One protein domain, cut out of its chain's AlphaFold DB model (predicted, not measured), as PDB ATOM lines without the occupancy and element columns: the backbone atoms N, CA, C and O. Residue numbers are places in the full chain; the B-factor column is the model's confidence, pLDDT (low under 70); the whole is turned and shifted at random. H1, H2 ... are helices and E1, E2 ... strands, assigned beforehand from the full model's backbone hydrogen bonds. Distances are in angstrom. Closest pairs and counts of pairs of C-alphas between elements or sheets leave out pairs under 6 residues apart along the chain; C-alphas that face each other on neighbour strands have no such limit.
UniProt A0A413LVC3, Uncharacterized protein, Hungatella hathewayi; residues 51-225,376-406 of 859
ATOM      1  N   LYS A  51     232.829 226.566 119.519       67.31
ATOM      2  CA  LYS A  51     233.383 225.955 118.299       67.31
ATOM      3  C   LYS A  51     234.166 226.948 117.435       67.31
ATOM      4  O   LYS A  51     235.177 226.593 116.843       67.31
ATOM      5  N   ASN A  52     233.699 228.194 117.360       73.38
ATOM      6  CA  ASN A  52     234.359 229.263 116.610       73.38
ATOM      7  C   ASN A  52     235.493 229.936 117.400       73.38
ATOM      8  O   ASN A  52     236.155 230.826 116.867       73.38
ATOM      9  N   TRP A  53     235.723 229.547 118.658       76.56
ATOM     10  CA  TRP A  53     236.862 230.018 119.439       76.56
ATOM     11  C   TRP A  53     238.118 229.240 119.037       76.56
ATOM     12  O   TRP A  53     238.606 228.399 119.785       76.56
ATOM     13  N   THR A  54     238.594 229.518 117.822       81.75
ATOM     14  CA  THR A  54     239.834 228.977 117.258       81.75
ATOM     15  C   THR A  54     241.035 229.770 117.778       81.75
ATOM     16  O   THR A  54     241.129 230.029 118.976       81.75
ATOM     17  N   TRP A  55     241.974 230.186 116.925       86.88
ATOM     18  CA  TRP A  55     243.195 230.859 117.367       86.88
ATOM     19  C   TRP A  55     242.978 232.317 117.793       86.88
ATOM     20  O   TRP A  55     242.528 233.159 117.008       86.88
ATOM     21  N   THR A  56     243.381 232.655 119.020       86.62
ATOM     22  CA  THR A  56     243.206 233.990 119.619       86.62
ATOM     23  C   THR A  56     244.505 234.535 120.208       86.62
ATOM     24  O   THR A  56     245.395 233.778 120.584       86.62
ATOM     25  N   ALA A  57     244.612 235.865 120.308       85.88
ATOM     26  CA  ALA A  57     245.764 236.516 120.941       85.88
ATOM     27  C   ALA A  57     245.872 236.162 122.436       85.88
ATOM     28  O   ALA A  57     246.963 235.901 122.925       85.88
ATOM     29  N   GLU A  58     244.731 236.070 123.128       83.81
ATOM     30  CA  GLU A  58     244.642 235.653 124.534       83.81
ATOM     31  C   GLU A  58     245.139 234.211 124.736       83.81
ATOM     32  O   GLU A  58     245.899 233.931 125.660       83.81
ATOM     33  N   GLY A  59     244.745 233.287 123.848       82.12
ATOM     34  CA  GLY A  59     245.228 231.903 123.866       82.12
ATOM     35  C   GLY A  59     246.734 231.805 123.640       82.12
ATOM     36  O   GLY A  59     247.413 231.023 124.307       82.12
ATOM     37  N   GLU A  60     247.257 232.632 122.737       86.94
ATOM     38  CA  GLU A  60     248.682 232.717 122.450       86.94
ATOM     39  C   GLU A  60     249.498 233.254 123.635       86.94
ATOM     40  O   GLU A  60     250.511 232.652 123.988       86.94
ATOM     41  N   GLU A  61     249.070 234.352 124.258       84.81
ATOM     42  CA  GLU A  61     249.737 234.910 125.441       84.81
ATOM     43  C   GLU A  61     249.753 233.895 126.591       84.81
ATOM     44  O   GLU A  61     250.794 233.661 127.203       84.81
ATOM     45  N   ALA A  62     248.634 233.198 126.808       82.56
ATOM     46  CA  ALA A  62     248.535 232.157 127.825       82.56
ATOM     47  C   ALA A  62     249.437 230.941 127.549       82.56
ATOM     48  O   ALA A  62     249.914 230.325 128.499       82.56
ATOM     49  N   ALA A  63     249.683 230.582 126.282       83.69
ATOM     50  CA  ALA A  63     250.591 229.482 125.936       83.69
ATOM     51  C   ALA A  63     252.050 229.831 126.266       83.69
ATOM     52  O   ALA A  63     252.780 228.983 126.773       83.69
ATOM     53  N   ARG A  64     252.443 231.094 126.031       82.25
ATOM     54  CA  ARG A  64     253.797 231.614 126.302       82.25
ATOM     55  C   ARG A  64     254.087 231.849 127.779       82.25
ATOM     56  O   ARG A  64     255.230 232.159 128.109       82.25
ATOM     57  N   ASN A  65     253.086 231.760 128.653       80.62
ATOM     58  CA  ASN A  65     253.306 231.917 130.083       80.62
ATOM     59  C   ASN A  65     254.380 230.903 130.539       80.62
ATOM     60  O   ASN A  65     254.206 229.709 130.282       80.62
ATOM     61  N   PRO A  66     255.470 231.335 131.204       75.00
ATOM     62  CA  PRO A  66     256.529 230.437 131.664       75.00
ATOM     63  C   PRO A  66     256.032 229.264 132.520       75.00
ATOM     64  O   PRO A  66     256.624 228.193 132.472       75.00
ATOM     65  N   SER A  67     254.916 229.423 133.244       72.06
ATOM     66  CA  SER A  67     254.301 228.338 134.025       72.06
ATOM     67  C   SER A  67     253.622 227.259 133.166       72.06
ATOM     68  O   SER A  67     253.296 226.186 133.667       72.06
ATOM     69  N   VAL A  68     253.353 227.555 131.892       77.00
ATOM     70  CA  VAL A  68     252.773 226.640 130.895       77.00
ATOM     71  C   VAL A  68     253.864 226.076 129.987       77.00
ATOM     72  O   VAL A  68     253.841 224.884 129.686       77.00
ATOM     73  N   GLY A  69     254.807 226.917 129.550       76.75
ATOM     74  CA  GLY A  69     255.994 226.494 128.803       76.75
ATOM     75  C   GLY A  69     255.702 225.857 127.439       76.75
ATOM     76  O   GLY A  69     256.444 224.976 127.015       76.75
ATOM     77  N   LEU A  70     254.621 226.256 126.756       86.75
ATOM     78  CA  LEU A  70     254.258 225.726 125.436       86.75
ATOM     79  C   LEU A  70     254.494 226.757 124.330       86.75
ATOM     80  O   LEU A  70     254.375 227.966 124.532       86.75
ATOM     81  N   VAL A  71     254.771 226.280 123.117       89.56
ATOM     82  CA  VAL A  71     255.010 227.159 121.971       89.56
ATOM     83  C   VAL A  71     253.721 227.338 121.161       89.56
ATOM     84  O   VAL A  71     253.136 226.359 120.694       89.56
ATOM     85  N   PRO A  72     253.236 228.573 120.953       90.19
ATOM     86  CA  PRO A  72     252.003 228.791 120.208       90.19
ATOM     87  C   PRO A  72     252.174 228.460 118.716       90.19
ATOM     88  O   PRO A  72     253.066 229.009 118.070       90.19
ATOM     89  N   THR A  73     251.302 227.616 118.149       93.06
ATOM     90  CA  THR A  73     251.439 227.156 116.750       93.06
ATOM     91  C   THR A  73     250.639 227.954 115.731       93.06
ATOM     92  O   THR A  73     251.029 228.006 114.568       93.06
ATOM     93  N   GLY A  74     249.509 228.554 116.122       92.19
ATOM     94  CA  GLY A  74     248.547 229.105 115.164       92.19
ATOM     95  C   GLY A  74     247.556 228.092 114.580       92.19
ATOM     96  O   GLY A  74     246.800 228.449 113.671       92.19
ATOM     97  N   LEU A  75     247.568 226.847 115.064       93.38
ATOM     98  CA  LEU A  75     246.692 225.762 114.624       93.38
ATOM     99  C   LEU A  75     245.476 225.611 115.543       93.38
ATOM    100  O   LEU A  75     245.560 225.799 116.759       93.38
ATOM    101  N   SER A  76     244.352 225.213 114.959       90.50
ATOM    102  CA  SER A  76     243.169 224.744 115.678       90.50
ATOM    103  C   SER A  76     242.877 223.282 115.334       90.50
ATOM    104  O   SER A  76     243.316 222.770 114.303       90.50
ATOM    105  N   GLN A  77     242.146 222.583 116.194       86.94
ATOM    106  CA  GLN A  77     241.645 221.247 115.895       86.94
ATOM    107  C   GLN A  77     240.341 221.313 115.100       86.94
ATOM    108  O   GLN A  77     239.420 222.059 115.432       86.94
ATOM    109  N   GLN A  78     240.217 220.427 114.120       83.62
ATOM    110  CA  GLN A  78     238.961 220.060 113.481       83.62
ATOM    111  C   GLN A  78     238.692 218.569 113.655       83.62
ATOM    112  O   GLN A  78     239.603 217.781 113.917       83.62
ATOM    113  N   GLU A  79     237.425 218.189 113.516       76.38
ATOM    114  CA  GLU A  79     237.034 216.790 113.601       76.38
ATOM    115  C   GLU A  79     235.801 216.473 112.759       76.38
ATOM    116  O   GLU A  79     234.946 217.326 112.506       76.38
ATOM    117  N   THR A  80     235.695 215.203 112.392       68.25
ATOM    118  CA  THR A  80     234.499 214.598 111.811       68.25
ATOM    119  C   THR A  80     234.247 213.301 112.563       68.25
ATOM    120  O   THR A  80     235.158 212.479 112.705       68.25
ATOM    121  N   ALA A  81     233.012 213.099 113.031       55.09
ATOM    122  CA  ALA A  81     232.596 211.781 113.492       55.09
ATOM    123  C   ALA A  81     232.523 210.841 112.301       55.09
ATOM    124  O   ALA A  81     231.861 211.135 111.308       55.09
ATOM    125  N   LEU A  82     233.125 209.670 112.457       52.34
ATOM    126  CA  LEU A  82     232.788 208.531 111.634       52.34
ATOM    127  C   LEU A  82     231.906 207.578 112.434       52.34
ATOM    128  O   LEU A  82     232.155 207.281 113.601       52.34
ATOM    129  N   MET A  83     230.870 207.092 111.759       41.88
ATOM    130  CA  MET A  83     230.308 205.764 111.978       41.88
ATOM    131  C   MET A  83     229.819 205.484 113.407       41.88
ATOM    132  O   MET A  83     230.419 204.741 114.177       41.88
ATOM    133  N   GLY A  84     228.646 206.033 113.745       39.66
ATOM    134  CA  GLY A  84     227.862 205.575 114.901       39.66
ATOM    135  C   GLY A  84     228.254 206.174 116.250       39.66
ATOM    136  O   GLY A  84     227.847 205.635 117.276       39.66
ATOM    137  N   GLY A  85     229.006 207.279 116.257       43.75
ATOM    138  CA  GLY A  85     229.239 208.091 117.457       43.75
ATOM    139  C   GLY A  85     230.314 207.567 118.414       43.75
ATOM    140  O   GLY A  85     230.279 207.926 119.586       43.75
ATOM    141  N   TYR A  86     231.244 206.722 117.948       46.53
ATOM    142  CA  TYR A  86     232.284 206.135 118.808       46.53
ATOM    143  C   TYR A  86     233.730 206.489 118.433       46.53
ATOM    144  O   TYR A  86     234.584 206.421 119.312       46.53
ATOM    145  N   THR A  87     234.031 206.852 117.183       57.41
ATOM    146  CA  THR A  87     235.402 207.176 116.749       57.41
ATOM    147  C   THR A  87     235.401 208.377 115.807       57.41
ATOM    148  O   THR A  87     234.908 208.301 114.682       57.41
ATOM    149  N   SER A  88     235.956 209.492 116.276       68.06
ATOM    150  CA  SER A  88     236.168 210.703 115.477       68.06
ATOM    151  C   SER A  88     237.569 210.697 114.870       68.06
ATOM    152  O   SER A  88     238.495 210.117 115.440       68.06
ATOM    153  N   LYS A  89     237.717 211.338 113.709       77.19
ATOM    154  CA  LYS A  89     239.027 211.692 113.148       77.19
ATOM    155  C   LYS A  89     239.364 213.119 113.520       77.19
ATOM    156  O   LYS A  89     238.481 213.971 113.433       77.19
ATOM    157  N   PHE A  90     240.635 213.382 113.788       83.25
ATOM    158  CA  PHE A  90     241.111 214.709 114.169       83.25
ATOM    159  C   PHE A  90     242.200 215.181 113.227       83.25
ATOM    160  O   PHE A  90     243.117 214.421 112.918       83.25
ATOM    161  N   TRP A  91     242.100 216.428 112.776       88.62
ATOM    162  CA  TRP A  91     243.120 217.056 111.944       88.62
ATOM    163  C   TRP A  91     243.305 218.523 112.304       88.62
ATOM    164  O   TRP A  91     242.428 219.149 112.905       88.62
ATOM    165  N   PHE A  92     244.450 219.085 111.932       92.00
ATOM    166  CA  PHE A  92     244.728 220.492 112.183       92.00
ATOM    167  C   PHE A  92     244.138 221.404 111.107       92.00
ATOM    168  O   PHE A  92     244.182 221.127 109.906       92.00
ATOM    169  N   GLN A  93     243.655 222.560 111.536       91.06
ATOM    170  CA  GLN A  93     243.302 223.688 110.691       91.06
ATOM    171  C   GLN A  93     244.293 224.819 110.956       91.06
ATOM    172  O   GLN A  93     244.460 225.254 112.094       91.06
ATOM    173  N   ALA A  94     244.955 225.298 109.904       92.81
ATOM    174  CA  ALA A  94     245.783 226.483 110.005       92.81
ATOM    175  C   ALA A  94     244.878 227.714 110.050       92.81
ATOM    176  O   ALA A  94     244.106 227.964 109.124       92.81
ATOM    177  N   GLU A  95     244.973 228.462 111.146       89.69
ATOM    178  CA  GLU A  95     244.254 229.724 111.341       89.69
ATOM    179  C   GLU A  95     245.225 230.897 111.187       89.69
ATOM    180  O   GLU A  95     244.994 231.833 110.425       89.69
ATOM    181  N   LYS A  96     246.337 230.830 111.931       89.69
ATOM    182  CA  LYS A  96     247.423 231.821 111.970       89.69
ATOM    183  C   LYS A  96     248.761 231.122 112.200       89.69
ATOM    184  O   LYS A  96     249.503 231.499 113.109       89.69
ATOM    185  N   ALA A  97     248.986 230.045 111.443       90.88
ATOM    186  CA  ALA A  97     250.135 229.165 111.603       90.88
ATOM    187  C   ALA A  97     251.454 229.950 111.630       90.88
ATOM    188  O   ALA A  97     251.597 230.965 110.943       90.88
ATOM    189  N   LYS A  98     252.388 229.498 112.464       90.94
ATOM    190  CA  LYS A  98     253.663 230.172 112.716       90.94
ATOM    191  C   LYS A  98     254.832 229.307 112.289       90.94
ATOM    192  O   LYS A  98     254.734 228.085 112.297       90.94
ATOM    193  N   THR A  99     255.951 229.967 112.044       91.25
ATOM    194  CA  THR A  99     257.261 229.325 111.991       91.25
ATOM    195  C   THR A  99     257.996 229.625 113.286       91.25
ATOM    196  O   THR A  99     257.936 230.754 113.785       91.25
ATOM    197  N   ILE A 100     258.649 228.616 113.850       86.06
ATOM    198  CA  ILE A 100     259.498 228.756 115.034       86.06
ATOM    199  C   ILE A 100     260.857 228.127 114.764       86.06
ATOM    200  O   ILE A 100     260.945 227.175 113.997       86.06
ATOM    201  N   THR A 101     261.888 228.592 115.456       83.25
ATOM    202  CA  THR A 101     263.092 227.784 115.671       83.25
ATOM    203  C   THR A 101     262.791 226.799 116.797       83.25
ATOM    204  O   THR A 101     262.262 227.203 117.840       83.25
ATOM    205  N   ILE A 102     263.052 225.512 116.584       78.31
ATOM    206  CA  ILE A 102     262.805 224.500 117.612       78.31
ATOM    207  C   ILE A 102     263.739 224.772 118.800       78.31
ATOM    208  O   ILE A 102     264.935 224.979 118.601       78.31
ATOM    209  N   PRO A 103     263.223 224.778 120.042       72.50
ATOM    210  CA  PRO A 103     264.067 224.950 121.217       72.50
ATOM    211  C   PRO A 103     265.202 223.919 121.254       72.50
ATOM    212  O   PRO A 103     264.943 222.720 121.185       72.50
ATOM    213  N   GLY A 104     266.440 224.399 121.382       68.81
ATOM    214  CA  GLY A 104     267.634 223.551 121.443       68.81
ATOM    215  C   GLY A 104     268.217 223.140 120.089       68.81
ATOM    216  O   GLY A 104     269.163 222.366 120.085       68.81
ATOM    217  N   THR A 105     267.695 223.641 118.961       69.12
ATOM    218  CA  THR A 105     268.234 223.346 117.620       69.12
ATOM    219  C   THR A 105     268.303 224.612 116.759       69.12
ATOM    220  O   THR A 105     267.689 225.632 117.078       69.12
ATOM    221  N   SER A 106     269.029 224.566 115.639       67.62
ATOM    222  CA  SER A 106     269.016 225.644 114.631       67.62
ATOM    223  C   SER A 106     267.877 225.519 113.612       67.62
ATOM    224  O   SER A 106     267.812 226.286 112.651       67.62
ATOM    225  N   ALA A 107     267.007 224.526 113.771       72.06
ATOM    226  CA  ALA A 107     266.090 224.096 112.735       72.06
ATOM    227  C   ALA A 107     264.725 224.799 112.848       72.06
ATOM    228  O   ALA A 107     264.161 224.944 113.937       72.06
ATOM    229  N   GLU A 108     264.179 225.238 111.709       81.50
ATOM    230  CA  GLU A 108     262.881 225.917 111.651       81.50
ATOM    231  C   GLU A 108     261.722 224.943 111.402       81.50
ATOM    232  O   GLU A 108     261.736 224.159 110.454       81.50
ATOM    233  N   LEU A 109     260.674 225.042 112.219       85.31
ATOM    234  CA  LEU A 109     259.431 224.296 112.064       85.31
ATOM    235  C   LEU A 109     258.298 225.235 111.648       85.31
ATOM    236  O   LEU A 109     257.858 226.078 112.431       85.31
ATOM    237  N   ASP A 110     257.806 225.059 110.423       89.88
ATOM    238  CA  ASP A 110     256.635 225.766 109.901       89.88
ATOM    239  C   ASP A 110     255.351 224.978 110.198       89.88
ATOM    240  O   ASP A 110     255.045 223.962 109.564       89.88
ATOM    241  N   PHE A 111     254.551 225.476 111.145       92.44
ATOM    242  CA  PHE A 111     253.289 224.846 111.521       92.44
ATOM    243  C   PHE A 111     252.238 224.878 110.408       92.44
ATOM    244  O   PHE A 111     251.283 224.103 110.469       92.44
ATOM    245  N   SER A 112     252.389 225.699 109.365       91.75
ATOM    246  CA  SER A 112     251.465 225.694 108.224       91.75
ATOM    247  C   SER A 112     251.468 224.347 107.493       91.75
ATOM    248  O   SER A 112     250.430 223.919 106.985       91.75
ATOM    249  N   LYS A 113     252.586 223.608 107.553       89.25
ATOM    250  CA  LYS A 113     252.737 222.259 106.981       89.25
ATOM    251  C   LYS A 113     251.873 221.202 107.677       89.25
ATOM    252  O   LYS A 113     251.570 220.168 107.082       89.25
ATOM    253  N   PHE A 114     251.430 221.468 108.908       91.62
ATOM    254  CA  PHE A 114     250.495 220.605 109.630       91.62
ATOM    255  C   PHE A 114     249.038 220.828 109.214       91.62
ATOM    256  O   PHE A 114     248.168 220.065 109.626       91.62
ATOM    257  N   HIS A 115     248.729 221.835 108.393       92.00
ATOM    258  CA  HIS A 115     247.367 222.053 107.914       92.00
ATOM    259  C   HIS A 115     246.808 220.795 107.228       92.00
ATOM    260  O   HIS A 115     247.460 220.199 106.378       92.00
ATOM    261  N   HIS A 116     245.603 220.374 107.627       90.62
ATOM    262  CA  HIS A 116     244.937 219.140 107.193       90.62
ATOM    263  C   HIS A 116     245.688 217.838 107.531       90.62
ATOM    264  O   HIS A 116     245.308 216.759 107.063       90.62
ATOM    265  N   ARG A 117     246.714 217.901 108.389       89.56
ATOM    266  CA  ARG A 117     247.358 216.706 108.932       89.56
ATOM    267  C   ARG A 117     246.524 216.102 110.043       89.56
ATOM    268  O   ARG A 117     246.037 216.808 110.925       89.56
ATOM    269  N   TYR A 118     246.368 214.787 109.974       89.38
ATOM    270  CA  TYR A 118     245.753 213.981 111.002       89.38
ATOM    271  C   TYR A 118     246.704 213.879 112.189       89.38
ATOM    272  O   TYR A 118     247.927 213.850 112.035       89.38
ATOM    273  N   PHE A 119     246.128 213.801 113.378       89.75
ATOM    274  CA  PHE A 119     246.875 213.572 114.603       89.75
ATOM    275  C   PHE A 119     246.120 212.602 115.500       89.75
ATOM    276  O   PHE A 119     244.894 212.507 115.441       89.75
ATOM    277  N   ALA A 120     246.850 211.892 116.350       87.12
ATOM    278  CA  ALA A 120     246.275 210.951 117.303       87.12
ATOM    279  C   ALA A 120     247.009 211.029 118.646       87.12
ATOM    280  O   ALA A 120     248.139 211.498 118.724       87.12
ATOM    281  N   CYS A 121     246.353 210.610 119.720       81.06
ATOM    282  CA  CYS A 121     246.917 210.591 121.070       81.06
ATOM    283  C   CYS A 121     247.388 209.189 121.474       81.06
ATOM    284  O   CYS A 121     246.925 208.200 120.904       81.06
ATOM    285  N   ALA A 122     248.228 209.115 122.507       73.06
ATOM    286  CA  ALA A 122     248.457 207.901 123.298       73.06
ATOM    287  C   ALA A 122     247.443 207.850 124.463       73.06
ATOM    288  O   ALA A 122     247.076 208.902 124.990       73.06
ATOM    289  N   ASP A 123     246.951 206.664 124.826       59.28
ATOM    290  CA  ASP A 123     245.901 206.469 125.845       59.28
ATOM    291  C   ASP A 123     246.479 206.357 127.268       59.28
ATOM    292  O   ASP A 123     245.769 206.603 128.241       59.28
ATOM    293  N   SER A 124     247.767 206.020 127.422       50.56
ATOM    294  CA  SER A 124     248.355 205.721 128.740       50.56
ATOM    295  C   SER A 124     248.819 206.933 129.569       50.56
ATOM    296  O   SER A 124     249.280 206.752 130.694       50.56
ATOM    297  N   HIS A 125     248.637 208.180 129.105       51.12
ATOM    298  CA  HIS A 125     249.068 209.380 129.845       51.12
ATOM    299  C   HIS A 125     247.936 210.420 130.046       51.12
ATOM    300  O   HIS A 125     247.836 211.414 129.322       51.12
ATOM    301  N   ASN A 126     247.175 210.220 131.139       50.72
ATOM    302  CA  ASN A 126     246.328 211.161 131.910       50.72
ATOM    303  C   ASN A 126     244.809 211.206 131.638       50.72
ATOM    304  O   ASN A 126     244.330 211.141 130.514       50.72
ATOM    305  N   THR A 127     244.061 211.489 132.718       46.41
ATOM    306  CA  THR A 127     242.626 211.847 132.814       46.41
ATOM    307  C   THR A 127     242.261 213.179 132.125       46.41
ATOM    308  O   THR A 127     241.367 213.899 132.580       46.41
ATOM    309  N   GLY A 128     243.013 213.573 131.096       50.09
ATOM    310  CA  GLY A 128     242.887 214.856 130.414       50.09
ATOM    311  C   GLY A 128     241.602 214.963 129.598       50.09
ATOM    312  O   GLY A 128     241.026 213.974 129.152       50.09
ATOM    313  N   PHE A 129     241.140 216.191 129.389       56.06
ATOM    314  CA  PHE A 129     240.001 216.467 128.519       56.06
ATOM    315  C   PHE A 129     240.421 216.331 127.049       56.06
ATOM    316  O   PHE A 129     241.467 216.845 126.652       56.06
ATOM    317  N   PHE A 130     239.608 215.666 126.228       64.19
ATOM    318  CA  PHE A 130     239.817 215.648 124.785       64.19
ATOM    319  C   PHE A 130     239.542 217.046 124.211       64.19
ATOM    320  O   PHE A 130     238.477 217.614 124.454       64.19
ATOM    321  N   ALA A 131     240.493 217.618 123.473       66.50
ATOM    322  CA  ALA A 131     240.334 218.904 122.810       66.50
ATOM    323  C   ALA A 131     239.120 218.861 121.847       66.50
ATOM    324  O   ALA A 131     239.063 217.984 120.998       66.50
ATOM    325  N   PRO A 132     238.108 219.733 121.979       68.81
ATOM    326  CA  PRO A 132     236.948 219.783 121.091       68.81
ATOM    327  C   PRO A 132     237.283 220.491 119.771       68.81
ATOM    328  O   PRO A 132     238.327 221.130 119.635       68.81
ATOM    329  N   VAL A 133     236.357 220.452 118.807       75.69
ATOM    330  CA  VAL A 133     236.472 221.248 117.570       75.69
ATOM    331  C   VAL A 133     236.687 222.722 117.892       75.69
ATOM    332  O   VAL A 133     235.969 223.304 118.706       75.69
ATOM    333  N   GLY A 134     237.655 223.322 117.211       75.62
ATOM    334  CA  GLY A 134     238.075 224.698 117.409       75.62
ATOM    335  C   GLY A 134     239.120 224.869 118.505       75.62
ATOM    336  O   GLY A 134     239.684 225.950 118.602       75.62
ATOM    337  N   ALA A 135     239.451 223.838 119.291       81.44
ATOM    338  CA  ALA A 135     240.498 223.946 120.302       81.44
ATOM    339  C   ALA A 135     241.814 224.448 119.697       81.44
ATOM    340  O   ALA A 135     242.247 223.985 118.643       81.44
ATOM    341  N   GLN A 136     242.451 225.391 120.384       89.94
ATOM    342  CA  GLN A 136     243.754 225.925 120.001       89.94
ATOM    343  C   GLN A 136     244.830 224.894 120.310       89.94
ATOM    344  O   GLN A 136     244.770 224.249 121.356       89.94
ATOM    345  N   ILE A 137     245.822 224.755 119.436       90.44
ATOM    346  CA  ILE A 137     246.885 223.758 119.568       90.44
ATOM    347  C   ILE A 137     248.233 224.438 119.820       90.44
ATOM    348  O   ILE A 137     248.669 225.292 119.054       90.44
ATOM    349  N   ALA A 138     248.931 224.052 120.877       91.12
ATOM    350  CA  ALA A 138     250.287 224.498 121.166       91.12
ATOM    351  C   ALA A 138     251.273 223.337 120.993       91.12
ATOM    352  O   ALA A 138     250.952 222.177 121.258       91.12
ATOM    353  N   PHE A 139     252.469 223.662 120.528       91.06
ATOM    354  CA  PHE A 139     253.575 222.739 120.363       91.06
ATOM    355  C   PHE A 139     254.272 222.540 121.705       91.06
ATOM    356  O   PHE A 139     254.501 223.499 122.444       91.06
ATOM    357  N   GLN A 140     254.574 221.284 122.020       87.81
ATOM    358  CA  GLN A 140     255.261 220.908 123.246       87.81
ATOM    359  C   GLN A 140     256.745 220.657 122.977       87.81
ATOM    360  O   GLN A 140     257.582 221.329 123.565       87.81
ATOM    361  N   LYS A 141     257.063 219.683 122.114       87.38
ATOM    362  CA  LYS A 141     258.438 219.346 121.723       87.38
ATOM    363  C   LYS A 141     258.478 218.402 120.522       87.38
ATOM    364  O   LYS A 141     257.463 217.790 120.176       87.38
ATOM    365  N   MET A 142     259.666 218.274 119.936       86.75
ATOM    366  CA  MET A 142     259.996 217.257 118.941       86.75
ATOM    367  C   MET A 142     260.539 215.988 119.601       86.75
ATOM    368  O   MET A 142     261.102 216.041 120.694       86.75
ATOM    369  N   TYR A 143     260.372 214.864 118.911       88.25
ATOM    370  CA  TYR A 143     260.939 213.563 119.254       88.25
ATOM    371  C   TYR A 143     261.781 213.044 118.090       88.25
ATOM    372  O   TYR A 143     261.320 213.095 116.946       88.25
ATOM    373  N   TYR A 144     262.976 212.528 118.373       85.38
ATOM    374  CA  TYR A 144     263.989 212.212 117.363       85.38
ATOM    375  C   TYR A 144     264.442 210.741 117.430       85.38
ATOM    376  O   TYR A 144     264.505 210.168 118.515       85.38
ATOM    377  N   PRO A 145     264.768 210.111 116.284       84.81
ATOM    378  CA  PRO A 145     265.206 208.712 116.194       84.81
ATOM    379  C   PRO A 145     266.701 208.534 116.538       84.81
ATOM    380  O   PRO A 145     267.432 207.862 115.807       84.81
ATOM    381  N   THR A 146     267.168 209.166 117.619       82.31
ATOM    382  CA  THR A 146     268.559 209.078 118.097       82.31
ATOM    383  C   THR A 146     268.774 207.812 118.936       82.31
ATOM    384  O   THR A 146     267.852 207.036 119.186       82.31
ATOM    385  N   ASN A 147     269.999 207.603 119.419       81.94
ATOM    386  CA  ASN A 147     270.290 206.531 120.374       81.94
ATOM    387  C   ASN A 147     269.964 206.916 121.833       81.94
ATOM    388  O   ASN A 147     270.126 206.089 122.729       81.94
ATOM    389  N   SER A 148     269.467 208.135 122.087       82.94
ATOM    390  CA  SER A 148     269.059 208.590 123.418       82.94
ATOM    391  C   SER A 148     267.593 208.267 123.680       82.94
ATOM    392  O   SER A 148     266.693 208.736 122.982       82.94
ATOM    393  N   LEU A 149     267.320 207.512 124.747       82.56
ATOM    394  CA  LEU A 149     265.948 207.200 125.155       82.56
ATOM    395  C   LEU A 149     265.141 208.475 125.467       82.56
ATOM    396  O   LEU A 149     263.929 208.493 125.259       82.56
ATOM    397  N   GLY A 150     265.799 209.551 125.921       84.50
ATOM    398  CA  GLY A 150     265.183 210.840 126.254       84.50
ATOM    399  C   GLY A 150     264.412 211.485 125.097       84.50
ATOM    400  O   GLY A 150     263.371 212.116 125.342       84.50
ATOM    401  N   ASP A 151     264.849 211.218 123.864       86.06
ATOM    402  CA  ASP A 151     264.321 211.793 122.621       86.06
ATOM    403  C   ASP A 151     263.035 211.120 122.128       86.06
ATOM    404  O   ASP A 151     262.427 211.574 121.159       86.06
ATOM    405  N   TYR A 152     262.569 210.076 122.817       90.06
ATOM    406  CA  TYR A 152     261.355 209.338 122.473       90.06
ATOM    407  C   TYR A 152     260.133 209.816 123.276       90.06
ATOM    408  O   TYR A 152     260.261 210.320 124.401       90.06
ATOM    409  N   PRO A 153     258.913 209.675 122.730       90.38
ATOM    410  CA  PRO A 153     257.692 209.891 123.495       90.38
ATOM    411  C   PRO A 153     257.511 208.788 124.538       90.38
ATOM    412  O   PRO A 153     257.941 207.654 124.330       90.38
ATOM    413  N   ASP A 154     256.845 209.112 125.647       88.00
ATOM    414  CA  ASP A 154     256.749 208.219 126.809       88.00
ATOM    415  C   ASP A 154     256.167 206.841 126.463       88.00
ATOM    416  O   ASP A 154     256.675 205.830 126.939       88.00
ATOM    417  N   PHE A 155     255.191 206.773 125.550       86.88
ATOM    418  CA  PHE A 155     254.631 205.494 125.108       86.88
ATOM    419  C   PHE A 155     255.673 204.588 124.431       86.88
ATOM    420  O   PHE A 155     255.691 203.387 124.674       86.88
ATOM    421  N   LEU A 156     256.610 205.146 123.650       89.62
ATOM    422  CA  LEU A 156     257.721 204.366 123.095       89.62
ATOM    423  C   LEU A 156     258.806 204.098 124.130       89.62
ATOM    424  O   LEU A 156     259.389 203.023 124.086       89.62
ATOM    425  N   LYS A 157     259.074 205.023 125.064       89.38
ATOM    426  CA  LYS A 157     260.040 204.797 126.156       89.38
ATOM    427  C   LYS A 157     259.652 203.586 126.997       89.38
ATOM    428  O   LYS A 157     260.489 202.723 127.251       89.38
ATOM    429  N   ASN A 158     258.372 203.521 127.355       86.00
ATOM    430  CA  ASN A 158     257.792 202.496 128.217       86.00
ATOM    431  C   ASN A 158     257.556 201.165 127.489       86.00
ATOM    432  O   ASN A 158     257.353 200.139 128.136       86.00
ATOM    433  N   ALA A 159     257.595 201.155 126.154       84.81
ATOM    434  CA  ALA A 159     257.427 199.939 125.378       84.81
ATOM    435  C   ALA A 159     258.618 198.969 125.591       84.81
ATOM    436  O   ALA A 159     259.782 199.398 125.512       84.81
ATOM    437  N   PRO A 160     258.370 197.658 125.806       88.19
ATOM    438  CA  PRO A 160     259.385 196.634 126.069       88.19
ATOM    439  C   PRO A 160     260.141 196.219 124.790       88.19
ATOM    440  O   PRO A 160     260.133 195.064 124.376       88.19
ATOM    441  N   MET A 161     260.790 197.189 124.148       87.12
ATOM    442  CA  MET A 161     261.580 197.048 122.921       87.12
ATOM    443  C   MET A 161     263.043 197.419 123.155       87.12
ATOM    444  O   MET A 161     263.335 198.263 124.001       87.12
ATOM    445  N   ASP A 162     263.957 196.882 122.352       90.38
ATOM    446  CA  ASP A 162     265.312 197.436 122.265       90.38
ATOM    447  C   ASP A 162     265.322 198.807 121.551       90.38
ATOM    448  O   ASP A 162     264.340 199.222 120.926       90.38
ATOM    449  N   MET A 163     266.436 199.541 121.648       88.31
ATOM    450  CA  MET A 163     266.553 200.875 121.036       88.31
ATOM    451  C   MET A 163     266.419 200.842 119.509       88.31
ATOM    452  O   MET A 163     265.816 201.742 118.923       88.31
ATOM    453  N   LYS A 164     266.901 199.776 118.860       88.31
ATOM    454  CA  LYS A 164     266.800 199.600 117.407       88.31
ATOM    455  C   LYS A 164     265.340 199.516 116.953       88.31
ATOM    456  O   LYS A 164     264.951 200.146 115.969       88.31
ATOM    457  N   THR A 165     264.522 198.779 117.690       91.50
ATOM    458  CA  THR A 165     263.098 198.598 117.402       91.50
ATOM    459  C   THR A 165     262.306 199.850 117.778       91.50
ATOM    460  O   THR A 165     261.440 200.266 117.011       91.50
ATOM    461  N   LYS A 166     262.663 200.540 118.874       91.25
ATOM    462  CA  LYS A 166     262.095 201.861 119.218       91.25
ATOM    463  C   LYS A 166     262.322 202.885 118.110       91.25
ATOM    464  O   LYS A 166     261.378 203.560 117.699       91.25
ATOM    465  N   LYS A 167     263.551 202.976 117.589       89.94
ATOM    466  CA  LYS A 167     263.918 203.826 116.445       89.94
ATOM    467  C   LYS A 167     263.062 203.527 115.225       89.94
ATOM    468  O   LYS A 167     262.436 204.435 114.684       89.94
ATOM    469  N   PHE A 168     262.963 202.255 114.847       91.62
ATOM    470  CA  PHE A 168     262.090 201.822 113.761       91.62
ATOM    471  C   PHE A 168     260.620 202.220 113.992       91.62
ATOM    472  O   PHE A 168     259.996 202.791 113.099       91.62
ATOM    473  N   ALA A 169     260.073 201.980 115.186       92.88
ATOM    474  CA  ALA A 169     258.683 202.293 115.510       92.88
ATOM    475  C   ALA A 169     258.388 203.803 115.456       92.88
ATOM    476  O   ALA A 169     257.362 204.203 114.902       92.88
ATOM    477  N   LEU A 170     259.293 204.646 115.968       92.25
ATOM    478  CA  LEU A 170     259.173 206.106 115.877       92.25
ATOM    479  C   LEU A 170     259.137 206.567 114.414       92.25
ATOM    480  O   LEU A 170     258.239 207.318 114.029       92.25
ATOM    481  N   LEU A 171     260.075 206.072 113.600       90.62
ATOM    482  CA  LEU A 171     260.159 206.377 112.168       90.62
ATOM    483  C   LEU A 171     258.900 205.913 111.428       90.62
ATOM    484  O   LEU A 171     258.366 206.651 110.607       90.62
ATOM    485  N   LEU A 172     258.377 204.727 111.747       92.69
ATOM    486  CA  LEU A 172     257.155 204.201 111.142       92.69
ATOM    487  C   LEU A 172     255.936 205.075 111.461       92.69
ATOM    488  O   LEU A 172     255.178 205.421 110.555       92.69
ATOM    489  N   ILE A 173     255.755 205.471 112.724       92.25
ATOM    490  CA  ILE A 173     254.651 206.352 113.141       92.25
ATOM    491  C   ILE A 173     254.741 207.701 112.420       92.25
ATOM    492  O   ILE A 173     253.740 208.196 111.893       92.25
ATOM    493  N   ALA A 174     255.938 208.280 112.370       91.12
ATOM    494  CA  ALA A 174     256.160 209.562 111.723       91.12
ATOM    495  C   ALA A 174     255.932 209.475 110.200       91.12
ATOM    496  O   ALA A 174     255.216 210.310 109.647       91.12
ATOM    497  N   MET A 175     256.402 208.408 109.538       89.31
ATOM    498  CA  MET A 175     256.129 208.131 108.120       89.31
ATOM    499  C   MET A 175     254.633 207.999 107.833       89.31
ATOM    500  O   MET A 175     254.117 208.638 106.914       89.31
ATOM    501  N   ILE A 176     253.908 207.221 108.641       91.06
ATOM    502  CA  ILE A 176     252.460 207.036 108.480       91.06
ATOM    503  C   ILE A 176     251.723 208.376 108.582       91.06
ATOM    504  O   ILE A 176     250.779 208.605 107.819       91.06
ATOM    505  N   SER A 177     252.167 209.265 109.474       89.88
ATOM    506  CA  SER A 177     251.598 210.606 109.637       89.88
ATOM    507  C   SER A 177     251.974 211.585 108.518       89.88
ATOM    508  O   SER A 177     251.165 212.447 108.177       89.88
ATOM    509  N   ALA A 178     253.189 211.508 107.976       86.75
ATOM    510  CA  ALA A 178     253.733 212.549 107.104       86.75
ATOM    511  C   ALA A 178     253.590 212.249 105.601       86.75
ATOM    512  O   ALA A 178     253.390 213.172 104.810       86.75
ATOM    513  N   ALA A 179     253.657 210.976 105.199       84.25
ATOM    514  CA  ALA A 179     253.902 210.598 103.802       84.25
ATOM    515  C   ALA A 179     252.710 210.802 102.849       84.25
ATOM    516  O   ALA A 179     252.893 210.901 101.635       84.25
ATOM    517  N   TYR A 180     251.481 210.874 103.363       85.25
ATOM    518  CA  TYR A 180     250.307 211.111 102.522       85.25
ATOM    519  C   TYR A 180     250.219 212.577 102.060       85.25
ATOM    520  O   TYR A 180     250.773 213.480 102.686       85.25
ATOM    521  N   GLU A 181     249.518 212.840 100.956       80.94
ATOM    522  CA  GLU A 181     249.351 214.211 100.453       80.94
ATOM    523  C   GLU A 181     248.410 215.021 101.343       80.94
ATOM    524  O   GLU A 181     247.415 214.484 101.827       80.94
ATOM    525  N   THR A 182     248.665 216.324 101.489       80.81
ATOM    526  CA  THR A 182     247.749 217.234 102.186       80.81
ATOM    527  C   THR A 182     246.340 217.145 101.573       80.81
ATOM    528  O   THR A 182     246.160 217.552 100.423       80.81
ATOM    529  N   PRO A 183     245.336 216.618 102.299       78.88
ATOM    530  CA  PRO A 183     244.005 216.379 101.748       78.88
ATOM    531  C   PRO A 183     243.258 217.690 101.496       78.88
ATOM    532  O   PRO A 183     243.503 218.692 102.175       78.88
ATOM    533  N   ALA A 184     242.282 217.679 100.585       81.06
ATOM    534  CA  ALA A 184     241.306 218.762 100.510       81.06
ATOM    535  C   ALA A 184     240.358 218.722 101.726       81.06
ATOM    536  O   ALA A 184     240.160 217.678 102.351       81.06
ATOM    537  N   MET A 185     239.741 219.858 102.060       75.81
ATOM    538  CA  MET A 185     238.812 219.956 103.197       75.81
ATOM    539  C   MET A 185     237.618 218.998 103.043       75.81
ATOM    540  O   MET A 185     237.135 218.430 104.024       75.81
ATOM    541  N   GLU A 186     237.139 218.812 101.816       72.69
ATOM    542  CA  GLU A 186     236.032 217.918 101.479       72.69
ATOM    543  C   GLU A 186     236.399 216.455 101.761       72.69
ATOM    544  O   GLU A 186     235.603 215.719 102.349       72.69
ATOM    545  N   ASP A 187     237.633 216.059 101.439       76.38
ATOM    546  CA  ASP A 187     238.115 214.695 101.656       76.38
ATOM    547  C   ASP A 187     238.221 214.358 103.149       76.38
ATOM    548  O   ASP A 187     237.913 213.245 103.575       76.38
ATOM    549  N   LEU A 188     238.609 215.322 103.986       73.25
ATOM    550  CA  LEU A 188     238.698 215.111 105.435       73.25
ATOM    551  C   LEU A 188     237.331 214.787 106.053       73.25
ATOM    552  O   LEU A 188     237.261 214.020 107.019       73.25
ATOM    553  N   ARG A 189     236.256 215.357 105.488       66.25
ATOM    554  CA  ARG A 189     234.900 215.291 106.040       66.25
ATOM    555  C   ARG A 189     234.096 214.073 105.606       66.25
ATOM    556  O   ARG A 189     233.253 213.652 106.385       66.25
ATOM    557  N   ASP A 190     234.326 213.536 104.413       60.88
ATOM    558  CA  ASP A 190     233.432 212.510 103.841       60.88
ATOM    559  C   ASP A 190     234.174 211.442 103.011       60.88
ATOM    560  O   ASP A 190     233.570 210.698 102.242       60.88
ATOM    561  N   SER A 191     235.508 211.353 103.131       65.62
ATOM    562  CA  SER A 191     236.298 210.359 102.395       65.62
ATOM    563  C   SER A 191     236.652 209.151 103.252       65.62
ATOM    564  O   SER A 191     237.520 209.209 104.136       65.62
ATOM    565  N   ASP A 192     236.050 208.012 102.909       65.81
ATOM    566  CA  ASP A 192     236.460 206.703 103.416       65.81
ATOM    567  C   ASP A 192     237.934 206.428 103.091       65.81
ATOM    568  O   ASP A 192     238.691 205.965 103.944       65.81
ATOM    569  N   ARG A 193     238.389 206.829 101.896       65.62
ATOM    570  CA  ARG A 193     239.774 206.640 101.444       65.62
ATOM    571  C   ARG A 193     240.784 207.315 102.370       65.62
ATOM    572  O   ARG A 193     241.792 206.699 102.697       65.62
ATOM    573  N   MET A 194     240.522 208.543 102.820       75.38
ATOM    574  CA  MET A 194     241.458 209.263 103.696       75.38
ATOM    575  C   MET A 194     241.410 208.772 105.144       75.38
ATOM    576  O   MET A 194     242.346 209.005 105.909       75.38
ATOM    577  N   SER A 195     240.359 208.042 105.536       77.81
ATOM    578  CA  SER A 195     240.269 207.502 106.895       77.81
ATOM    579  C   SER A 195     241.311 206.455 107.203       77.81
ATOM    580  O   SER A 195     241.684 206.327 108.367       77.81
ATOM    581  N   MET A 196     241.784 205.722 106.194       84.69
ATOM    582  CA  MET A 196     242.796 204.698 106.427       84.69
ATOM    583  C   MET A 196     244.071 205.297 107.027       84.69
ATOM    584  O   MET A 196     244.641 204.679 107.914       84.69
ATOM    585  N   TYR A 197     244.464 206.517 106.638       87.38
ATOM    586  CA  TYR A 197     245.649 207.188 107.185       87.38
ATOM    587  C   TYR A 197     245.497 207.498 108.674       87.38
ATOM    588  O   TYR A 197     246.379 207.171 109.463       87.38
ATOM    589  N   TYR A 198     244.348 208.051 109.072       85.94
ATOM    590  CA  TYR A 198     244.050 208.307 110.481       85.94
ATOM    591  C   TYR A 198     244.038 207.010 111.303       85.94
ATOM    592  O   TYR A 198     244.661 206.949 112.358       85.94
ATOM    593  N   TYR A 199     243.369 205.957 110.816       83.12
ATOM    594  CA  TYR A 199     243.314 204.680 111.531       83.12
ATOM    595  C   TYR A 199     244.672 203.982 111.599       83.12
ATOM    596  O   TYR A 199     244.967 203.372 112.620       83.12
ATOM    597  N   LEU A 200     245.506 204.092 110.561       89.00
ATOM    598  CA  LEU A 200     246.879 203.592 110.592       89.00
ATOM    599  C   LEU A 200     247.723 204.349 111.615       89.00
ATOM    600  O   LEU A 200     248.422 203.705 112.391       89.00
ATOM    601  N   LEU A 201     247.635 205.683 111.666       89.69
ATOM    602  CA  LEU A 201     248.341 206.491 112.663       89.69
ATOM    603  C   LEU A 201     247.892 206.128 114.084       89.69
ATOM    604  O   LEU A 201     248.715 205.858 114.956       89.69
ATOM    605  N   TRP A 202     246.578 206.071 114.296       85.44
ATOM    606  CA  TRP A 202     245.981 205.719 115.580       85.44
ATOM    607  C   TRP A 202     246.378 204.310 116.030       85.44
ATOM    608  O   TRP A 202     246.859 204.145 117.150       85.44
ATOM    609  N   ALA A 203     246.251 203.315 115.146       85.56
ATOM    610  CA  ALA A 203     246.687 201.949 115.413       85.56
ATOM    611  C   ALA A 203     248.182 201.906 115.732       85.56
ATOM    612  O   ALA A 203     248.566 201.302 116.720       85.56
ATOM    613  N   SER A 204     249.020 202.603 114.967       87.81
ATOM    614  CA  SER A 204     250.473 202.597 115.168       87.81
ATOM    615  C   SER A 204     250.893 203.156 116.526       87.81
ATOM    616  O   SER A 204     251.816 202.628 117.138       87.81
ATOM    617  N   ILE A 205     250.205 204.179 117.032       87.75
ATOM    618  CA  ILE A 205     250.467 204.713 118.375       87.75
ATOM    619  C   ILE A 205     249.930 203.754 119.446       87.75
ATOM    620  O   ILE A 205     250.664 203.383 120.354       87.75
ATOM    621  N   TRP A 206     248.681 203.299 119.330       83.88
ATOM    622  CA  TRP A 206     248.023 202.501 120.376       83.88
ATOM    623  C   TRP A 206     248.564 201.075 120.496       83.88
ATOM    624  O   TRP A 206     248.579 200.517 121.592       83.88
ATOM    625  N   SER A 207     249.034 200.506 119.389       82.50
ATOM    626  CA  SER A 207     249.771 199.243 119.341       82.50
ATOM    627  C   SER A 207     251.030 199.273 120.202       82.50
ATOM    628  O   SER A 207     251.343 198.296 120.865       82.50
ATOM    629  N   ASN A 208     251.735 200.405 120.224       84.25
ATOM    630  CA  ASN A 208     252.967 200.574 120.993       84.25
ATOM    631  C   ASN A 208     252.722 201.197 122.378       84.25
ATOM    632  O   ASN A 208     253.677 201.558 123.054       84.25
ATOM    633  N   ASP A 209     251.457 201.343 122.773       84.19
ATOM    634  CA  ASP A 209     251.043 202.009 124.003       84.19
ATOM    635  C   ASP A 209     250.074 201.125 124.806       84.19
ATOM    636  O   ASP A 209     250.478 200.283 125.602       84.19
ATOM    637  N   LYS A 210     248.768 201.253 124.543       77.88
ATOM    638  CA  LYS A 210     247.699 200.549 125.262       77.88
ATOM    639  C   LYS A 210     247.678 199.043 125.025       77.88
ATOM    640  O   LYS A 210     247.290 198.282 125.908       77.88
ATOM    641  N   TYR A 211     247.994 198.618 123.805       75.75
ATOM    642  CA  TYR A 211     247.868 197.222 123.383       75.75
ATOM    643  C   TYR A 211     249.211 196.522 123.255       75.75
ATOM    644  O   TYR A 211     249.281 195.463 122.638       75.75
ATOM    645  N   VAL A 212     250.240 197.080 123.891       79.31
ATOM    646  CA  VAL A 212     251.604 196.557 123.859       79.31
ATOM    647  C   VAL A 212     251.687 195.086 124.284       79.31
ATOM    648  O   VAL A 212     252.377 194.295 123.647       79.31
ATOM    649  N   ASP A 213     250.878 194.679 125.269       78.88
ATOM    650  CA  ASP A 213     250.783 193.288 125.736       78.88
ATOM    651  C   ASP A 213     250.143 192.332 124.713       78.88
ATOM    652  O   ASP A 213     250.305 191.113 124.797       78.88
ATOM    653  N   GLN A 214     249.370 192.860 123.759       73.25
ATOM    654  CA  GLN A 214     248.693 192.079 122.714       73.25
ATOM    655  C   GLN A 214     249.551 191.930 121.454       73.25
ATOM    656  O   GLN A 214     249.261 191.076 120.613       73.25
ATOM    657  N   GLY A 215     250.589 192.752 121.319       69.94
ATOM    658  CA  GLY A 215     251.490 192.790 120.180       69.94
ATOM    659  C   GLY A 215     252.018 194.201 119.946       69.94
ATOM    660  O   GLY A 215     251.413 195.188 120.351       69.94
ATOM    661  N   MET A 216     253.159 194.290 119.277       81.12
ATOM    662  CA  MET A 216     253.808 195.552 118.940       81.12
ATOM    663  C   MET A 216     254.557 195.419 117.624       81.12
ATOM    664  O   MET A 216     254.757 194.302 117.140       81.12
ATOM    665  N   PHE A 217     254.974 196.546 117.054       87.75
ATOM    666  CA  PHE A 217     255.760 196.509 115.828       87.75
ATOM    667  C   PHE A 217     257.172 196.028 116.115       87.75
ATOM    668  O   PHE A 217     257.877 196.597 116.943       87.75
ATOM    669  N   LYS A 218     257.575 194.968 115.419       85.62
ATOM    670  CA  LYS A 218     258.880 194.326 115.595       85.62
ATOM    671  C   LYS A 218     259.886 194.761 114.541       85.62
ATOM    672  O   LYS A 218     261.085 194.615 114.744       85.62
ATOM    673  N   GLY A 219     259.421 195.255 113.392       87.31
ATOM    674  CA  GLY A 219     260.308 195.616 112.288       87.31
ATOM    675  C   GLY A 219     261.050 194.416 111.686       87.31
ATOM    676  O   GLY A 219     262.103 194.603 111.070       87.31
ATOM    677  N   GLU A 220     260.521 193.199 111.862       89.25
ATOM    678  CA  GLU A 220     261.046 191.955 111.280       89.25
ATOM    679  C   GLU A 220     260.596 191.788 109.821       89.25
ATOM    680  O   GLU A 220     261.423 191.542 108.944       89.25
ATOM    681  N   SER A 221     259.300 191.969 109.546       90.31
ATOM    682  CA  SER A 221     258.736 191.984 108.193       90.31
ATOM    683  C   SER A 221     257.494 192.881 108.112       90.31
ATOM    684  O   SER A 221     256.765 193.011 109.105       90.31
ATOM    685  N   PRO A 222     257.214 193.489 106.942       91.56
ATOM    686  CA  PRO A 222     256.016 194.300 106.764       91.56
ATOM    687  C   PRO A 222     254.741 193.461 106.902       91.56
ATOM    688  O   PRO A 222     253.750 193.959 107.429       91.56
ATOM    689  N   GLU A 223     254.758 192.190 106.490       92.44
ATOM    690  CA  GLU A 223     253.635 191.263 106.655       92.44
ATOM    691  C   GLU A 223     253.340 190.983 108.132       92.44
ATOM    692  O   GLU A 223     252.183 191.041 108.537       92.44
ATOM    693  N   GLY A 224     254.373 190.736 108.946       90.12
ATOM    694  CA  GLY A 224     254.204 190.423 110.366       90.12
ATOM    695  C   GLY A 224     253.619 191.591 111.159       90.12
ATOM    696  O   GLY A 224     252.677 191.411 111.932       90.12
ATOM    697  N   ASP A 225     254.123 192.806 110.928       91.50
ATOM    698  CA  ASP A 225     253.579 194.005 111.576       91.50
ATOM    699  C   ASP A 225     252.186 194.367 111.023       91.50
ATOM    700  O   ASP A 225     251.324 194.858 111.760       91.50
ATOM    701  N   GLY A 376     260.972 215.124 113.064       74.06
ATOM    702  CA  GLY A 376     260.734 213.996 113.981       74.06
ATOM    703  C   GLY A 376     259.288 213.483 114.121       74.06
ATOM    704  O   GLY A 376     258.554 213.312 113.152       74.06
ATOM    705  N   LEU A 377     258.856 213.215 115.350       89.44
ATOM    706  CA  LEU A 377     257.434 213.188 115.705       89.44
ATOM    707  C   LEU A 377     257.163 214.435 116.548       89.44
ATOM    708  O   LEU A 377     257.908 214.704 117.486       89.44
ATOM    709  N   ALA A 378     256.136 215.221 116.233       90.62
ATOM    710  CA  ALA A 378     255.809 216.425 116.994       90.62
ATOM    711  C   ALA A 378     254.734 216.128 118.047       90.62
ATOM    712  O   ALA A 378     253.713 215.500 117.754       90.62
ATOM    713  N   GLY A 379     254.967 216.591 119.278       91.56
ATOM    714  CA  GLY A 379     254.005 216.540 120.377       91.56
ATOM    715  C   GLY A 379     253.243 217.853 120.533       91.56
ATOM    716  O   GLY A 379     253.843 218.928 120.588       91.56
ATOM    717  N   PHE A 380     251.922 217.766 120.672       90.44
ATOM    718  CA  PHE A 380     251.022 218.912 120.785       90.44
ATOM    719  C   PHE A 380     250.085 218.806 121.990       90.44
ATOM    720  O   PHE A 380     249.685 217.716 122.398       90.44
ATOM    721  N   ARG A 381     249.668 219.957 122.524       88.06
ATOM    722  CA  ARG A 381     248.646 220.091 123.574       88.06
ATOM    723  C   ARG A 381     247.532 221.006 123.083       88.06
ATOM    724  O   ARG A 381     247.796 221.989 122.400       88.06
ATOM    725  N   GLY A 382     246.294 220.696 123.442       84.50
ATOM    726  CA  GLY A 382     245.126 221.503 123.121       84.50
ATOM    727  C   GLY A 382     244.716 222.439 124.259       84.50
ATOM    728  O   GLY A 382     245.046 222.227 125.426       84.50
ATOM    729  N   CYS A 383     243.942 223.461 123.913       81.12
ATOM    730  CA  CYS A 383     243.267 224.347 124.849       81.12
ATOM    731  C   CYS A 383     241.859 224.676 124.353       81.12
ATOM    732  O   CYS A 383     241.648 225.019 123.189       81.12
ATOM    733  N   ALA A 384     240.891 224.610 125.265       72.94
ATOM    734  CA  ALA A 384     239.483 224.850 124.989       72.94
ATOM    735  C   ALA A 384     238.821 225.666 126.101       72.94
ATOM    736  O   ALA A 384     239.214 225.586 127.267       72.94
ATOM    737  N   LYS A 385     237.781 226.422 125.742       68.00
ATOM    738  CA  LYS A 385     236.943 227.158 126.696       68.00
ATOM    739  C   LYS A 385     235.975 226.232 127.428       68.00
ATOM    740  O   LYS A 385     235.234 225.479 126.796       68.00
ATOM    741  N   ARG A 386     235.877 226.369 128.755       64.06
ATOM    742  CA  ARG A 386     234.838 225.715 129.577       64.06
ATOM    743  C   ARG A 386     233.511 226.502 129.549       64.06
ATOM    744  O   ARG A 386     233.013 226.928 130.585       64.06
ATOM    745  N   GLY A 387     232.934 226.726 128.364       56.88
ATOM    746  CA  GLY A 387     231.688 227.496 128.173       56.88
ATOM    747  C   GLY A 387     231.892 228.904 127.585       56.88
ATOM    748  O   GLY A 387     233.024 229.351 127.434       56.88
ATOM    749  N   ARG A 388     230.804 229.632 127.261       59.44
ATOM    750  CA  ARG A 388     230.867 230.964 126.599       59.44
ATOM    751  C   ARG A 388     231.729 231.980 127.365       59.44
ATOM    752  O   ARG A 388     232.499 232.705 126.743       59.44
ATOM    753  N   ASN A 389     231.612 231.989 128.694       62.34
ATOM    754  CA  ASN A 389     232.350 232.876 129.603       62.34
ATOM    755  C   ASN A 389     233.358 232.109 130.480       62.34
ATOM    756  O   ASN A 389     233.810 232.637 131.490       62.34
ATOM    757  N   GLY A 390     233.621 230.838 130.165       62.34
ATOM    758  CA  GLY A 390     234.477 229.991 130.987       62.34
ATOM    759  C   GLY A 390     235.952 230.308 130.793       62.34
ATOM    760  O   GLY A 390     236.375 230.682 129.696       62.34
ATOM    761  N   GLU A 391     236.730 230.096 131.850       65.50
ATOM    762  CA  GLU A 391     238.186 230.088 131.772       65.50
ATOM    763  C   GLU A 391     238.650 229.020 130.766       65.50
ATOM    764  O   GLU A 391     238.050 227.944 130.624       65.50
ATOM    765  N   PHE A 392     239.703 229.351 130.026       74.62
ATOM    766  CA  PHE A 392     240.422 228.431 129.156       74.62
ATOM    767  C   PHE A 392     241.810 228.205 129.747       74.62
ATOM    768  O   PHE A 392     242.334 229.066 130.450       74.62
ATOM    769  N   GLY A 393     242.410 227.050 129.485       71.19
ATOM    770  CA  GLY A 393     243.716 226.735 130.043       71.19
ATOM    771  C   GLY A 393     244.449 225.678 129.239       71.19
ATOM    772  O   GLY A 393     243.839 224.757 128.688       71.19
ATOM    773  N   TRP A 394     245.766 225.829 129.206       77.69
ATOM    774  CA  TRP A 394     246.704 224.893 128.602       77.69
ATOM    775  C   TRP A 394     247.073 223.762 129.577       77.69
ATOM    776  O   TRP A 394     246.852 223.869 130.780       77.69
ATOM    777  N   GLY A 395     247.607 222.652 129.056       61.97
ATOM    778  CA  GLY A 395     248.145 221.546 129.868       61.97
ATOM    779  C   GLY A 395     247.127 220.514 130.379       61.97
ATOM    780  O   GLY A 395     247.525 219.492 130.929       61.97
ATOM    781  N   ASN A 396     245.826 220.727 130.145       65.81
ATOM    782  CA  ASN A 396     244.751 219.842 130.625       65.81
ATOM    783  C   ASN A 396     244.264 218.802 129.603       65.81
ATOM    784  O   ASN A 396     243.400 217.984 129.929       65.81
ATOM    785  N   THR A 397     244.769 218.839 128.371       72.44
ATOM    786  CA  THR A 397     244.470 217.826 127.351       72.44
ATOM    787  C   THR A 397     245.575 216.788 127.301       72.44
ATOM    788  O   THR A 397     246.716 217.082 127.648       72.44
ATOM    789  N   GLN A 398     245.269 215.600 126.796       78.12
ATOM    790  CA  GLN A 398     246.267 214.613 126.371       78.12
ATOM    791  C   GLN A 398     247.268 215.185 125.343       78.12
ATOM    792  O   GLN A 398     247.013 216.234 124.737       78.12
ATOM    793  N   ILE A 399     248.414 214.509 125.178       85.06
ATOM    794  CA  ILE A 399     249.387 214.824 124.120       85.06
ATOM    795  C   ILE A 399     248.889 214.223 122.808       85.06
ATOM    796  O   ILE A 399     248.496 213.056 122.752       85.06
ATOM    797  N   TYR A 400     248.929 215.028 121.757       88.44
ATOM    798  CA  TYR A 400     248.625 214.627 120.395       88.44
ATOM    799  C   TYR A 400     249.906 214.545 119.577       88.44
ATOM    800  O   TYR A 400     250.790 215.384 119.731       88.44
ATOM    801  N   PHE A 401     249.985 213.558 118.694       92.19
ATOM    802  CA  PHE A 401     251.149 213.277 117.872       92.19
ATOM    803  C   PHE A 401     250.799 213.380 116.394       92.19
ATOM    804  O   PHE A 401     249.770 212.869 115.941       92.19
ATOM    805  N   SER A 402     251.670 214.050 115.654       92.19
ATOM    806  CA  SER A 402     251.634 214.163 114.199       92.19
ATOM    807  C   SER A 402     253.038 214.487 113.702       92.19
ATOM    808  O   SER A 402     253.876 214.952 114.474       92.19
ATOM    809  N   ALA A 403     253.298 214.262 112.425       90.81
ATOM    810  CA  ALA A 403     254.563 214.586 111.785       90.81
ATOM    811  C   ALA A 403     254.333 215.230 110.416       90.81
ATOM    812  O   ALA A 403     253.295 215.033 109.774       90.81
ATOM    813  N   VAL A 404     255.343 215.971 109.976       86.31
ATOM    814  CA  VAL A 404     255.486 216.499 108.619       86.31
ATOM    815  C   VAL A 404     256.832 216.035 108.076       86.31
ATOM    816  O   VAL A 404     257.771 215.839 108.842       86.31
ATOM    817  N   SER A 405     256.913 215.823 106.767       77.62
ATOM    818  CA  SER A 405     258.145 215.411 106.093       77.62
ATOM    819  C   SER A 405     258.681 216.549 105.237       77.62
ATOM    820  O   SER A 405     257.904 217.249 104.584       77.62
ATOM    821  N   GLU A 406     260.000 216.649 105.172       75.25
ATOM    822  CA  GLU A 406     260.729 217.410 104.155       75.25
ATOM    823  C   GLU A 406     261.286 216.436 103.104       75.25
ATOM    824  O   GLU A 406     261.189 215.222 103.286       75.25
TER     825      GLU A 406
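AT A GLANCE: This is residues 51 to 225 and 376 to 406 of the 859 residues of an uncharacterized protein of Hungatella hathewayi (UniProt A0A413LVC3). A strongly twisted sheet of five strands curls like part of a barrel, and two long helices running opposite ways, H4 and H6, pack side by side near its two edge strands, E7 and E2. H1 packs on the sheet over E5, H5 covers E1, and the small E3 and E4 hairpin lies beyond H2; H7 is the named element farthest out. The printed part has 206 residues, with seven named helices and seven named strands in the order H1 E1 E2 E3 E4 H2 E5 H3 H4 H5 H6 H7 E6 E7. The large sheet runs E2 E1 E5 E6 E7, antiparallel throughout, and the class is mixed. The whole is compact, with a radius of gyration of the C-alphas of 16.7 A and spans of 52 by 42 by 33 A.

IN THESE COORDINATES: The large sheet holds E1, residues 71 to 82, 30.8 A long, E2, 87 to 94, 22.9 A, E5, 136 to 143, 21.2 A, E6, 377 to 385, 27.1 A, and E7, 400 to 402. E1 begins at C-alpha 71 (255.010, 227.159, 121.971) and bends by 66 degrees at residue 74. E3, 99 to 101, and E4, 108 to 110, form a second sheet. The helices are H1, 57 to 63, H2, 111 to 114, H3, 154 to 158, H4, 163 to 178, 22.2 A, H5, 185 to 190, H6, 192 to 207, 22.1 A, and H7, 222 to 225. E7 ends at C-alpha 402 (251.634, 214.163, 114.199).

HOW THE PARTS SIT: In the E1 and E2 hairpin, N 78 and O 91 are 2.8 A apart; between E1 and E5, N 139 and O 71 are 2.8 A apart. Also within hydrogen-bond range are N 138 and O 381 between the antiparallel neighbours E5 and E6, at 2.8 A, N 380 and O 400 in the E6 and E7 hairpin, at 2.8 A, and N 109 and O 100 in the E3 and E4 hairpin, at 2.8 A. H6 runs across the strands over E2, at a height over the sheet of 7.7 A. H4 and H6 touch at a shallow tilt of 22 degrees, closest at the C-alphas of Ile 176 and Leu 201, 5.9 A. H4 only grazes the sheet, with residues 170 to 178. H5 and H6 only just touch, only at the corner, with 3 pairs of C-alphas within 8 A. H3 touches H4, with C-alphas 156 and 166 at 6.4 A. Every O i to N i+4 pair is within hydrogen-bond range in H1, H3 and H4, against 1 of 2 in H5 and 9 of 12 in H6; H2 and H7 are too short for such a pair.

THE WHOLE: The C-alphas farthest apart, of Glu 220 and Asn 389, are 53.2 A apart. Residues 226 to 375 are not printed, and C-alphas 225 and 376 are 21.4 A apart across the cut. The links H2 to E5, H6 to H7 and E6 to E7 are long. Mean pLDDT of the printed part is 80.4; 38 residues are under 70, among them 80 to 88 and 123 to 132.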